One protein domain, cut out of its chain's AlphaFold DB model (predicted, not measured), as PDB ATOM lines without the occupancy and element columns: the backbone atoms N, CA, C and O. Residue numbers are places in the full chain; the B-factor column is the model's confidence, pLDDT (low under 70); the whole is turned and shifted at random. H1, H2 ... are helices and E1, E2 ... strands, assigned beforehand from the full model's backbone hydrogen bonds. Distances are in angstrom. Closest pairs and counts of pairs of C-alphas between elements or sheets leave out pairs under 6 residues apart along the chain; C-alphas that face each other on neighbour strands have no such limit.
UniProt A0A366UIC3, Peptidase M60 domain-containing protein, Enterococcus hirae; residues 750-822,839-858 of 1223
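AT A GLANCE: This is residues 750 to 822 and 839 to 858 of the 1223 residues of the protein "Peptidase M60 domain-containing protein" of Enterococcus hirae (UniProt A0A366UIC3). What shape do these atoms make? A strongly twisted sheet of five antiparallel strands, in the order E3 - E2 - E1 - E6 - E7, has the short helix H1 over its edge strand E3, and H1 sits between that edge and a separate two-stranded antiparallel hairpin, E4 and E5. The short helix H2 only grazes the sheet. What is it made of? The printed part has 93 residues with two named helices and seven named strands, in the order E1 E2 E3 E4 E5 H1 H2 E6 E7, class mixed. How large is it? It is compact, with a radius of gyration of the C-alphas of 13.4 A and spans of 38 by 29 by 24 A.

HOW THE PARTS SIT: How does the larger sheet run? Strand beside strand come E3, residues 772 to 778, E2, residues 761 to 767, E1, residues 752 to 755, E6, residues 844 to 848, and E7, residues 851 to 853. E1, E2 and E3 form a meander, each strand the antiparallel neighbour of the one before, and E1 and E2, E2 and E3, and E6 and E7 are hairpins. E6 is staggered, pairing with E1 over residues 844 to 846 and with E7 over 846 to 848. Which backbone atoms pair? Within hydrogen-bond range are N 763 and O 776 at 2.8 A, N 754 and O 762 at 2.9 A, N 753 and O 845 at 2.8 A, and N 853 and O 846 at 2.9 A. Where is the other hairpin? E4, residues 790 to 797, and E5, residues 803 to 810, are antiparallel at 172 degrees, with N 796 and O 805 at 2.8 A, and both are apart from each strand of the larger sheet. Where are the helices? H1, residues 816 to 822, has each O i to N i+4 pair within hydrogen-bond range and runs along E3 at a height over the sheet of 8.0 A; its closest C-alphas are Ser 819 to Met 775 of E3, 5.6 A, and Leu 818 to Val 807 of E5, 6.7 A. H2, residues 840 to 843, is too short for such a pair.

IN THESE COORDINATES: Where does the first strand begin? C-alpha 752 of E1 is at (28.726, -37.364, 1.472). Where does the last strand end? C-alpha 853 of E7 is at (19.190, -34.417, 0.207). How long are the elements? E5 measures 20.1 A, E3 19.8 A, E4 19.4 A, E2 19.0 A, E6 13.2 A, H1 9.9 A, E1 9.8 A, E7 6.2 A and H2 5.0 A.

THE WHOLE: What is missing? Residues 823 to 838 are not printed, and C-alphas 822 and 839 are 21.3 A apart across the cut. Which link is long? That from E3 to E4, with 11 residues. Where is confidence low? Residue 758 is under 70; the mean pLDDT of the printed part is 90.0.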
ATOM      1  N   GLU A 750      26.485 -33.974   7.978       91.44
ATOM      2  CA  GLU A 750      26.819 -33.319   6.703       91.44
ATOM      3  C   GLU A 750      27.545 -34.289   5.741       91.44
ATOM      4  O   GLU A 750      28.349 -33.872   4.911       91.44
ATOM      5  N   ALA A 751      27.390 -35.606   5.908       94.69
ATOM      6  CA  ALA A 751      28.218 -36.580   5.199       94.69
ATOM      7  C   ALA A 751      27.893 -36.680   3.698       94.69
ATOM      8  O   ALA A 751      26.741 -36.552   3.278       94.69
ATOM      9  N   VAL A 752      28.903 -37.003   2.886       94.31
ATOM     10  CA  VAL A 752      28.726 -37.364   1.472       94.31
ATOM     11  C   VAL A 752      29.225 -38.789   1.257       94.31
ATOM     12  O   VAL A 752      30.406 -39.087   1.434       94.31
ATOM     13  N   LYS A 753      28.310 -39.684   0.885       93.81
ATOM     14  CA  LYS A 753      28.568 -41.100   0.609       93.81
ATOM     15  C   LYS A 753      28.548 -41.345  -0.896       93.81
ATOM     16  O   LYS A 753      27.517 -41.188  -1.544       93.81
ATOM     17  N   LEU A 754      29.694 -41.751  -1.424       91.75
ATOM     18  CA  LEU A 754      29.926 -42.140  -2.814       91.75
ATOM     19  C   LEU A 754      29.960 -43.671  -2.854       91.75
ATOM     20  O   LEU A 754      30.755 -44.278  -2.134       91.75
ATOM     21  N   PHE A 755      29.093 -44.320  -3.630       86.69
ATOM     22  CA  PHE A 755      28.981 -45.784  -3.620       86.69
ATOM     23  C   PHE A 755      28.838 -46.365  -5.022       86.69
ATOM     24  O   PHE A 755      27.966 -45.987  -5.791       86.69
ATOM     25  N   GLY A 756      29.697 -47.327  -5.339       79.69
ATOM     26  CA  GLY A 756      29.795 -47.910  -6.664       79.69
ATOM     27  C   GLY A 756      28.762 -48.993  -6.973       79.69
ATOM     28  O   GLY A 756      28.066 -49.527  -6.107       79.69
ATOM     29  N   ASN A 757      28.734 -49.398  -8.240       80.19
ATOM     30  CA  ASN A 757      28.046 -50.595  -8.722       80.19
ATOM     31  C   ASN A 757      28.803 -51.894  -8.369       80.19
ATOM     32  O   ASN A 757      28.232 -52.980  -8.392       80.19
ATOM     33  N   ALA A 758      30.088 -51.799  -8.008       69.81
ATOM     34  CA  ALA A 758      30.964 -52.942  -7.735       69.81
ATOM     35  C   ALA A 758      31.262 -53.171  -6.234       69.81
ATOM     36  O   ALA A 758      32.354 -53.603  -5.870       69.81
ATOM     37  N   TYR A 759      30.276 -52.916  -5.367       77.38
ATOM     38  CA  TYR A 759      30.305 -53.098  -3.901       77.38
ATOM     39  C   TYR A 759      31.276 -52.212  -3.091       77.38
ATOM     40  O   TYR A 759      31.196 -52.239  -1.858       77.38
ATOM     41  N   GLY A 760      32.161 -51.442  -3.731       86.25
ATOM     42  CA  GLY A 760      32.984 -50.427  -3.067       86.25
ATOM     43  C   GLY A 760      32.180 -49.166  -2.728       86.25
ATOM     44  O   GLY A 760      31.282 -48.776  -3.477       86.25
ATOM     45  N   TYR A 761      32.488 -48.516  -1.605       91.56
ATOM     46  CA  TYR A 761      31.920 -47.211  -1.243       91.56
ATOM     47  C   TYR A 761      32.852 -46.439  -0.308       91.56
ATOM     48  O   TYR A 761      33.617 -47.037   0.446       91.56
ATOM     49  N   GLN A 762      32.756 -45.113  -0.314       94.25
ATOM     50  CA  GLN A 762      33.515 -44.218   0.558       94.25
ATOM     51  C   GLN A 762      32.612 -43.081   1.040       94.25
ATOM     52  O   GLN A 762      31.875 -42.478   0.261       94.25
ATOM     53  N   ILE A 763      32.677 -42.785   2.331       95.44
ATOM     54  CA  ILE A 763      31.996 -41.666   2.978       95.44
ATOM     55  C   ILE A 763      33.066 -40.645   3.327       95.44
ATOM     56  O   ILE A 763      33.980 -40.961   4.090       95.44
ATOM     57  N   ILE A 764      32.934 -39.442   2.777       95.19
ATOM     58  CA  ILE A 764      33.759 -38.282   3.099       95.19
ATOM     59  C   ILE A 764      32.935 -37.301   3.938       95.19
ATOM     60  O   ILE A 764      31.791 -36.979   3.612       95.19
ATOM     61  N   VAL A 765      33.515 -36.845   5.047       95.62
ATOM     62  CA  VAL A 765      32.870 -35.895   5.961       95.62
ATOM     63  C   VAL A 765      33.932 -35.077   6.713       95.62
ATOM     64  O   VAL A 765      34.894 -35.653   7.234       95.62
ATOM     65  N   PRO A 766      33.822 -33.738   6.776       94.81
ATOM     66  CA  PRO A 766      34.736 -32.910   7.558       94.81
ATOM     67  C   PRO A 766      34.470 -33.069   9.061       94.81
ATOM     68  O   PRO A 766      33.356 -32.837   9.527       94.81
ATOM     69  N   ASN A 767      35.496 -33.425   9.835       93.50
ATOM     70  CA  ASN A 767      35.444 -33.434  11.295       93.50
ATOM     71  C   ASN A 767      35.691 -32.003  11.829       93.50
ATOM     72  O   ASN A 767      36.801 -31.474  11.671       93.50
ATOM     73  N   PRO A 768      34.703 -31.365  12.492       89.88
ATOM     74  CA  PRO A 768      34.830 -29.979  12.934       89.88
ATOM     75  C   PRO A 768      35.736 -29.794  14.156       89.88
ATOM     76  O   PRO A 768      36.198 -28.676  14.378       89.88
ATOM     77  N   GLU A 769      35.994 -30.842  14.939       89.44
ATOM     78  CA  GLU A 769      36.850 -30.791  16.130       89.44
ATOM     79  C   GLU A 769      38.334 -30.839  15.742       89.44
ATOM     80  O   GLU A 769      39.135 -30.050  16.240       89.44
ATOM     81  N   THR A 770      38.697 -31.726  14.809       92.94
ATOM     82  CA  THR A 770      40.089 -31.925  14.363       92.94
ATOM     83  C   THR A 770      40.499 -31.043  13.185       92.94
ATOM     84  O   THR A 770      41.693 -30.935  12.906       92.94
ATOM     85  N   LYS A 771      39.535 -30.437  12.474       94.38
ATOM     86  CA  LYS A 771      39.735 -29.743  11.183       94.38
ATOM     87  C   LYS A 771      40.426 -30.627  10.135       94.38
ATOM     88  O   LYS A 771      41.293 -30.187   9.380       94.38
ATOM     89  N   THR A 772      40.021 -31.894  10.090       95.88
ATOM     90  CA  THR A 772      40.455 -32.876   9.087       95.88
ATOM     91  C   THR A 772      39.258 -33.599   8.475       95.88
ATOM     92  O   THR A 772      38.193 -33.663   9.083       95.88
ATOM     93  N   PHE A 773      39.406 -34.176   7.283       95.12
ATOM     94  CA  PHE A 773      38.395 -35.097   6.753       95.12
ATOM     95  C   PHE A 773      38.485 -36.458   7.445       95.12
ATOM     96  O   PHE A 773      39.570 -37.035   7.580       95.12
ATOM     97  N   SER A 774      37.332 -37.008   7.814       95.50
ATOM     98  CA  SER A 774      37.187 -38.436   8.068       95.50
ATOM     99  C   SER A 774      36.822 -39.159   6.772       95.50
ATOM    100  O   SER A 774      36.117 -38.612   5.923       95.50
ATOM    101  N   MET A 775      37.308 -40.395   6.648       94.56
ATOM    102  CA  MET A 775      36.969 -41.311   5.562       94.56
ATOM    103  C   MET A 775      36.630 -42.689   6.142       94.56
ATOM    104  O   MET A 775      37.475 -43.329   6.790       94.56
ATOM    105  N   VAL A 776      35.402 -43.140   5.895       93.31
ATOM    106  CA  VAL A 776      34.878 -44.463   6.276       93.31
ATOM    107  C   VAL A 776      34.318 -45.120   5.023       93.31
ATOM    108  O   VAL A 776      33.525 -44.517   4.309       93.31
ATOM    109  N   GLY A 777      34.733 -46.344   4.722       90.44
ATOM    110  CA  GLY A 777      34.403 -46.962   3.448       90.44
ATOM    111  C   GLY A 777      34.779 -48.430   3.377       90.44
ATOM    112  O   GLY A 777      35.451 -48.966   4.259       90.44
ATOM    113  N   LYS A 778      34.361 -49.059   2.284       90.25
ATOM    114  CA  LYS A 778      34.753 -50.408   1.892       90.25
ATOM    115  C   LYS A 778      35.482 -50.329   0.556       90.25
ATOM    116  O   LYS A 778      34.918 -49.831  -0.418       90.25
ATOM    117  N   SER A 779      36.713 -50.832   0.525       88.75
ATOM    118  CA  SER A 779      37.507 -50.945  -0.701       88.75
ATOM    119  C   SER A 779      36.831 -51.843  -1.741       88.75
ATOM    120  O   SER A 779      35.976 -52.683  -1.435       88.75
ATOM    121  N   GLY A 780      37.204 -51.632  -2.994       88.12
ATOM    122  CA  GLY A 780      36.590 -52.227  -4.169       88.12
ATOM    123  C   GLY A 780      36.378 -51.194  -5.268       88.12
ATOM    124  O   GLY A 780      36.394 -49.981  -5.025       88.12
ATOM    125  N   LYS A 781      36.162 -51.697  -6.488       88.31
ATOM    126  CA  LYS A 781      35.869 -50.881  -7.669       88.31
ATOM    127  C   LYS A 781      34.625 -50.014  -7.474       88.31
ATOM    128  O   LYS A 781      33.715 -50.364  -6.718       88.31
ATOM    129  N   LEU A 782      34.554 -48.927  -8.233       84.50
ATOM    130  CA  LEU A 782      33.369 -48.076  -8.299       84.50
ATOM    131  C   LEU A 782      32.385 -48.541  -9.387       84.50
ATOM    132  O   LEU A 782      31.178 -48.536  -9.172       84.50
ATOM    133  N   HIS A 783      32.865 -49.077 -10.503       86.81
ATOM    134  CA  HIS A 783      32.048 -49.651 -11.570       86.81
ATOM    135  C   HIS A 783      32.725 -50.903 -12.167       86.81
ATOM    136  O   HIS A 783      33.919 -51.116 -11.980       86.81
ATOM    137  N   GLN A 784      31.961 -51.781 -12.830       82.50
ATOM    138  CA  GLN A 784      32.494 -53.035 -13.413       82.50
ATOM    139  C   GLN A 784      32.744 -52.969 -14.930       82.50
ATOM    140  O   GLN A 784      33.319 -53.902 -15.491       82.50
ATOM    141  N   SER A 785      32.245 -51.911 -15.577       83.56
ATOM    142  CA  SER A 785      32.206 -51.770 -17.040       83.56
ATOM    143  C   SER A 785      32.378 -50.317 -17.518       83.56
ATOM    144  O   SER A 785      31.828 -49.961 -18.557       83.56
ATOM    145  N   TRP A 786      33.040 -49.444 -16.747       82.00
ATOM    146  CA  TRP A 786      33.218 -48.023 -17.125       82.00
ATOM    147  C   TRP A 786      34.479 -47.784 -17.968       82.00
ATOM    148  O   TRP A 786      34.544 -46.841 -18.746       82.00
ATOM    149  N   GLY A 787      35.485 -48.654 -17.847       81.38
ATOM    150  CA  GLY A 787      36.774 -48.445 -18.508       81.38
ATOM    151  C   GLY A 787      37.588 -47.309 -17.876       81.38
ATOM    152  O   GLY A 787      37.497 -47.055 -16.676       81.38
ATOM    153  N   ASN A 788      38.432 -46.653 -18.673       83.81
ATOM    154  CA  ASN A 788      39.481 -45.754 -18.172       83.81
ATOM    155  C   ASN A 788      39.056 -44.280 -18.046       83.81
ATOM    156  O   ASN A 788      39.868 -43.468 -17.608       83.81
ATOM    157  N   ASP A 789      37.827 -43.930 -18.426       88.31
ATOM    158  CA  ASP A 789      37.320 -42.563 -18.301       88.31
ATOM    159  C   ASP A 789      37.014 -42.233 -16.829       88.31
ATOM    160  O   ASP A 789      36.643 -43.116 -16.051       88.31
ATOM    161  N   VAL A 790      37.187 -40.966 -16.437       90.56
ATOM    162  CA  VAL A 790      36.942 -40.509 -15.057       90.56
ATOM    163  C   VAL A 790      35.473 -40.741 -14.682       90.56
ATOM    164  O   VAL A 790      34.573 -40.556 -15.500       90.56
ATOM    165  N   TYR A 791      35.248 -41.186 -13.448       90.88
ATOM    166  CA  TYR A 791      33.942 -41.568 -12.903       90.88
ATOM    167  C   TYR A 791      33.613 -40.819 -11.607       90.88
ATOM    168  O   TYR A 791      32.462 -40.448 -11.383       90.88
ATOM    169  N   VAL A 792      34.625 -40.564 -10.769       92.81
ATOM    170  CA  VAL A 792      34.520 -39.702  -9.586       92.81
ATOM    171  C   VAL A 792      35.767 -38.838  -9.438       92.81
ATOM    172  O   VAL A 792      36.892 -39.304  -9.649       92.81
ATOM    173  N   THR A 793      35.559 -37.602  -9.000       93.75
ATOM    174  CA  THR A 793      36.617 -36.652  -8.653       93.75
ATOM    175  C   THR A 793      36.347 -36.075  -7.271       93.75
ATOM    176  O   THR A 793      35.212 -35.721  -6.962       93.75
ATOM    177  N   ILE A 794      37.388 -35.940  -6.446       95.88
ATOM    178  CA  ILE A 794      37.356 -35.106  -5.235       95.88
ATOM    179  C   ILE A 794      38.559 -34.165  -5.274       95.88
ATOM    180  O   ILE A 794      39.711 -34.607  -5.219       95.88
ATOM    181  N   GLN A 795      38.294 -32.865  -5.342       95.56
ATOM    182  CA  GLN A 795      39.295 -31.800  -5.367       95.56
ATOM    183  C   GLN A 795      39.079 -30.878  -4.157       95.56
ATOM    184  O   GLN A 795      37.993 -30.348  -3.953       95.56
ATOM    185  N   GLN A 796      40.111 -30.688  -3.333       96.44
ATOM    186  CA  GLN A 796      40.131 -29.685  -2.262       96.44
ATOM    187  C   GLN A 796      40.956 -28.493  -2.727       96.44
ATOM    188  O   GLN A 796      42.098 -28.653  -3.166       96.44
ATOM    189  N   TYR A 797      40.415 -27.300  -2.534       93.88
ATOM    190  CA  TYR A 797      41.041 -26.016  -2.798       93.88
ATOM    191  C   TYR A 797      41.235 -25.238  -1.497       93.88
ATOM    192  O   TYR A 797      40.517 -25.446  -0.517       93.88
ATOM    193  N   ASP A 798      42.188 -24.311  -1.494       91.56
ATOM    194  CA  ASP A 798      42.204 -23.252  -0.495       91.56
ATOM    195  C   ASP A 798      41.108 -22.216  -0.779       91.56
ATOM    196  O   ASP A 798      40.453 -22.216  -1.826       91.56
ATOM    197  N   ARG A 799      40.934 -21.297   0.171       88.12
ATOM    198  CA  ARG A 799      40.018 -20.151   0.085       88.12
ATOM    199  C   ARG A 799      40.239 -19.198  -1.106       88.12
ATOM    200  O   ARG A 799      39.500 -18.228  -1.233       88.12
ATOM    201  N   TYR A 800      41.240 -19.445  -1.954       83.38
ATOM    202  CA  TYR A 800      41.594 -18.647  -3.134       83.38
ATOM    203  C   TYR A 800      41.483 -19.450  -4.445       83.38
ATOM    204  O   TYR A 800      42.017 -19.037  -5.483       83.38
ATOM    205  N   LEU A 801      40.789 -20.597  -4.385       85.81
ATOM    206  CA  LEU A 801      40.603 -21.577  -5.460       85.81
ATOM    207  C   LEU A 801      41.916 -22.165  -5.997       85.81
ATOM    208  O   LEU A 801      41.999 -22.598  -7.146       85.81
ATOM    209  N   LYS A 802      42.957 -22.239  -5.162       87.62
ATOM    210  CA  LYS A 802      44.173 -22.983  -5.491       87.62
ATOM    211  C   LYS A 802      44.076 -24.404  -4.941       87.62
ATOM    212  O   LYS A 802      43.911 -24.613  -3.742       87.62
ATOM    213  N   GLN A 803      44.215 -25.389  -5.820       92.75
ATOM    214  CA  GLN A 803      44.125 -26.812  -5.486       92.75
ATOM    215  C   GLN A 803      45.159 -27.218  -4.412       92.75
ATOM    216  O   GLN A 803      46.368 -27.084  -4.614       92.75
ATOM    217  N   LYS A 804      44.672 -27.733  -3.275       93.31
ATOM    218  CA  LYS A 804      45.447 -28.329  -2.167       93.31
ATOM    219  C   LYS A 804      45.645 -29.831  -2.381       93.31
ATOM    220  O   LYS A 804      46.749 -30.336  -2.194       93.31
ATOM    221  N   LYS A 805      44.579 -30.536  -2.778       94.38
ATOM    222  CA  LYS A 805      44.558 -31.977  -3.085       94.38
ATOM    223  C   LYS A 805      43.587 -32.267  -4.221       94.38
ATOM    224  O   LYS A 805      42.601 -31.558  -4.379       94.38
ATOM    225  N   ALA A 806      43.850 -33.329  -4.970       93.56
ATOM    226  CA  ALA A 806      42.927 -33.879  -5.951       93.56
ATOM    227  C   ALA A 806      43.082 -35.398  -6.015       93.56
ATOM    228  O   ALA A 806      44.186 -35.919  -5.847       93.56
ATOM    229  N   VAL A 807      41.982 -36.083  -6.294       94.69
ATOM    230  CA  VAL A 807      41.962 -37.465  -6.764       94.69
ATOM    231  C   VAL A 807      40.891 -37.570  -7.842       94.69
ATOM    232  O   VAL A 807      39.782 -37.068  -7.671       94.69
ATOM    233  N   GLU A 808      41.245 -38.212  -8.943       94.25
ATOM    234  CA  GLU A 808      40.377 -38.523 -10.076       94.25
ATOM    235  C   GLU A 808      40.488 -40.032 -10.265       94.25
ATOM    236  O   GLU A 808      41.606 -40.556 -10.291       94.25
ATOM    237  N   LEU A 809      39.354 -40.732 -10.308       92.69
ATOM    238  CA  LEU A 809      39.306 -42.188 -10.445       92.69
ATOM    239  C   LEU A 809      38.420 -42.583 -11.617       92.69
ATOM    240  O   LEU A 809      37.288 -42.107 -11.739       92.69
ATOM    241  N   SER A 810      38.909 -43.521 -12.421       90.00
ATOM    242  CA  SER A 810      38.064 -44.295 -13.327       90.00
ATOM    243  C   SER A 810      37.170 -45.259 -12.540       90.00
ATOM    244  O   SER A 810      37.504 -45.683 -11.429       90.00
ATOM    245  N   GLY A 811      36.032 -45.654 -13.119       85.12
ATOM    246  CA  GLY A 811      35.135 -46.620 -12.479       85.12
ATOM    247  C   GLY A 811      35.811 -47.971 -12.193       85.12
ATOM    248  O   GLY A 811      35.496 -48.624 -11.200       85.12
ATOM    249  N   GLU A 812      36.795 -48.368 -13.004       87.06
ATOM    250  CA  GLU A 812      37.543 -49.620 -12.829       87.06
ATOM    251  C   GLU A 812      38.567 -49.582 -11.682       87.06
ATOM    252  O   GLU A 812      39.179 -50.611 -11.380       87.06
ATOM    253  N   GLU A 813      38.780 -48.425 -11.055       89.12
ATOM    254  CA  GLU A 813      39.767 -48.235  -9.995       89.12
ATOM    255  C   GLU A 813      39.181 -48.443  -8.594       89.12
ATOM    256  O   GLU A 813      37.980 -48.299  -8.361       89.12
ATOM    257  N   ASP A 814      40.043 -48.802  -7.638       90.00
ATOM    258  CA  ASP A 814      39.618 -49.041  -6.260       90.00
ATOM    259  C   ASP A 814      39.327 -47.727  -5.523       90.00
ATOM    260  O   ASP A 814      40.178 -46.834  -5.430       90.00
ATOM    261  N   SER A 815      38.126 -47.650  -4.953       89.62
ATOM    262  CA  SER A 815      37.637 -46.525  -4.161       89.62
ATOM    263  C   SER A 815      38.506 -46.193  -2.940       89.62
ATOM    264  O   SER A 815      38.493 -45.048  -2.488       89.62
ATOM    265  N   ASP A 816      39.316 -47.130  -2.431       90.69
ATOM    266  CA  ASP A 816      40.242 -46.874  -1.318       90.69
ATOM    267  C   ASP A 816      41.248 -45.750  -1.616       90.69
ATOM    268  O   ASP A 816      41.690 -45.054  -0.705       90.69
ATOM    269  N   LYS A 817      41.536 -45.468  -2.895       92.56
ATOM    270  CA  LYS A 817      42.338 -44.302  -3.300       92.56
ATOM    271  C   LYS A 817      41.762 -42.966  -2.805       92.56
ATOM    272  O   LYS A 817      42.535 -42.056  -2.501       92.56
ATOM    273  N   LEU A 818      40.435 -42.850  -2.659       91.62
ATOM    274  CA  LEU A 818      39.796 -41.683  -2.030       91.62
ATOM    275  C   LEU A 818      40.193 -41.591  -0.549       91.62
ATOM    276  O   LEU A 818      40.612 -40.531  -0.082       91.62
ATOM    277  N   SER A 819      40.123 -42.716   0.175       91.50
ATOM    278  CA  SER A 819      40.555 -42.823   1.575       91.50
ATOM    279  C   SER A 819      42.043 -42.500   1.736       91.50
ATOM    280  O   SER A 819      42.396 -41.675   2.575       91.50
ATOM    281  N   GLN A 820      42.917 -43.062   0.896       93.62
ATOM    282  CA  GLN A 820      44.362 -42.797   0.919       93.62
ATOM    283  C   GLN A 820      44.701 -41.313   0.690       93.62
ATOM    284  O   GLN A 820      45.655 -40.803   1.280       93.62
ATOM    285  N   MET A 821      43.925 -40.605  -0.140       93.69
ATOM    286  CA  MET A 821      44.132 -39.177  -0.391       93.69
ATOM    287  C   MET A 821      43.576 -38.289   0.731       93.69
ATOM    288  O   MET A 821      44.247 -37.334   1.133       93.69
ATOM    289  N   PHE A 822      42.369 -38.568   1.236       94.06
ATOM    290  CA  PHE A 822      41.631 -37.632   2.095       94.06
ATOM    291  C   PHE A 822      41.574 -37.991   3.585       94.06
ATOM    292  O   PHE A 822      41.387 -37.085   4.394       94.06
ATOM    293  N   GLU A 839      27.551 -40.991 -12.330       89.69
ATOM    294  CA  GLU A 839      26.217 -41.561 -12.033       89.69
ATOM    295  C   GLU A 839      25.628 -40.964 -10.735       89.69
ATOM    296  O   GLU A 839      25.162 -41.685  -9.852       89.69
ATOM    297  N   SER A 840      25.770 -39.650 -10.528       86.88
ATOM    298  CA  SER A 840      25.321 -38.963  -9.304       86.88
ATOM    299  C   SER A 840      23.850 -39.237  -8.959       86.88
ATOM    300  O   SER A 840      23.549 -39.549  -7.804       86.88
ATOM    301  N   ASP A 841      22.980 -39.258  -9.970       82.75
ATOM    302  CA  ASP A 841      21.546 -39.563  -9.910       82.75
ATOM    303  C   ASP A 841      21.199 -40.804  -9.061       82.75
ATOM    304  O   ASP A 841      20.163 -40.830  -8.393       82.75
ATOM    305  N   ASN A 842      22.077 -41.817  -9.018       86.38
ATOM    306  CA  ASN A 842      21.852 -43.050  -8.258       86.38
ATOM    307  C   ASN A 842      23.031 -43.525  -7.379       86.38
ATOM    308  O   ASN A 842      22.868 -44.508  -6.651       86.38
ATOM    309  N   ARG A 843      24.192 -42.846  -7.394       89.88
ATOM    310  CA  ARG A 843      25.439 -43.282  -6.711       89.88
ATOM    311  C   ARG A 843      26.040 -42.298  -5.709       89.88
ATOM    312  O   ARG A 843      27.030 -42.636  -5.051       89.88
ATOM    313  N   ILE A 844      25.440 -41.118  -5.539       91.38
ATOM    314  CA  ILE A 844      25.736 -40.239  -4.403       91.38
ATOM    315  C   ILE A 844      24.575 -40.229  -3.403       91.38
ATOM    316  O   ILE A 844      23.404 -40.327  -3.763       91.38
ATOM    317  N   GLN A 845      24.916 -40.110  -2.124       92.62
ATOM    318  CA  GLN A 845      24.013 -39.761  -1.030       92.62
ATOM    319  C   GLN A 845      24.647 -38.580  -0.293       92.62
ATOM    320  O   GLN A 845      25.732 -38.713   0.275       92.62
ATOM    321  N   ARG A 846      23.995 -37.417  -0.338       93.50
ATOM    322  CA  ARG A 846      24.454 -36.177   0.308       93.50
ATOM    323  C   ARG A 846      23.531 -35.891   1.488       93.50
ATOM    324  O   ARG A 846      22.317 -35.875   1.302       93.50
ATOM    325  N   TYR A 847      24.079 -35.655   2.671       93.19
ATOM    326  CA  TYR A 847      23.304 -35.294   3.856       93.19
ATOM    327  C   TYR A 847      23.540 -33.832   4.234       93.19
ATOM    328  O   TYR A 847      24.653 -33.326   4.092       93.19
ATOM    329  N   HIS A 848      22.496 -33.166   4.725       90.38
ATOM    330  CA  HIS A 848      22.580 -31.843   5.341       90.38
ATOM    331  C   HIS A 848      21.678 -31.805   6.575       90.38
ATOM    332  O   HIS A 848      20.528 -32.242   6.518       90.38
ATOM    333  N   ASN A 849      22.197 -31.325   7.706       89.69
ATOM    334  CA  ASN A 849      21.529 -31.358   9.008       89.69
ATOM    335  C   ASN A 849      20.933 -32.748   9.349       89.69
ATOM    336  O   ASN A 849      19.884 -32.863   9.978       89.69
ATOM    337  N   SER A 850      21.616 -33.819   8.931       92.25
ATOM    338  CA  SER A 850      21.194 -35.228   9.011       92.25
ATOM    339  C   SER A 850      20.024 -35.683   8.133       92.25
ATOM    340  O   SER A 850      19.746 -36.883   8.109       92.25
ATOM    341  N   GLU A 851      19.393 -34.797   7.368       92.56
ATOM    342  CA  GLU A 851      18.408 -35.174   6.351       92.56
ATOM    343  C   GLU A 851      19.116 -35.573   5.047       92.56
ATOM    344  O   GLU A 851      20.133 -34.988   4.670       92.56
ATOM    345  N   LEU A 852      18.600 -36.596   4.355       93.00
ATOM    346  CA  LEU A 852      19.100 -36.994   3.037       93.00
ATOM    347  C   LEU A 852      18.595 -35.989   1.996       93.00
ATOM    348  O   LEU A 852      17.390 -35.906   1.753       93.00
ATOM    349  N   ILE A 853      19.512 -35.264   1.355       90.88
ATOM    350  CA  ILE A 853      19.190 -34.417   0.207       90.88
ATOM    351  C   ILE A 853      18.738 -35.343  -0.936       90.88
ATOM    352  O   ILE A 853      19.450 -36.308  -1.229       90.88
ATOM    353  N   PRO A 854      17.595 -35.078  -1.600       88.44
ATOM    354  CA  PRO A 854      17.192 -35.823  -2.786       88.44
ATOM    355  C   PRO A 854      18.288 -35.853  -3.857       88.44
ATOM    356  O   PRO A 854      19.064 -34.905  -4.005       88.44
ATOM    357  N   ASN A 855      18.338 -36.943  -4.615       84.25
ATOM    358  CA  ASN A 855      19.235 -37.053  -5.758       84.25
ATOM    359  C   ASN A 855      18.761 -36.126  -6.890       84.25
ATOM    360  O   ASN A 855      17.558 -35.922  -7.077       84.25
ATOM    361  N   ASP A 856      19.717 -35.574  -7.627       83.75
ATOM    362  CA  ASP A 856      19.534 -34.701  -8.784       83.75
ATOM    363  C   ASP A 856      20.392 -35.210  -9.958       83.75
ATOM    364  O   ASP A 856      21.297 -36.022  -9.771       83.75
ATOM    365  N   ASP A 857      20.103 -34.737 -11.174       86.06
ATOM    366  CA  ASP A 857      20.866 -35.079 -12.388       86.06
ATOM    367  C   ASP A 857      22.206 -34.302 -12.487       86.06
ATOM    368  O   ASP A 857      22.915 -34.378 -13.494       86.06
ATOM    369  N   GLU A 858      22.554 -33.520 -11.458       87.00
ATOM    370  CA  GLU A 858      23.756 -32.687 -11.418       87.00
ATOM    371  C   GLU A 858      25.000 -33.540 -11.159       87.00
ATOM    372  O   GLU A 858      25.047 -34.344 -10.231       87.00
TER     373      GLU A 858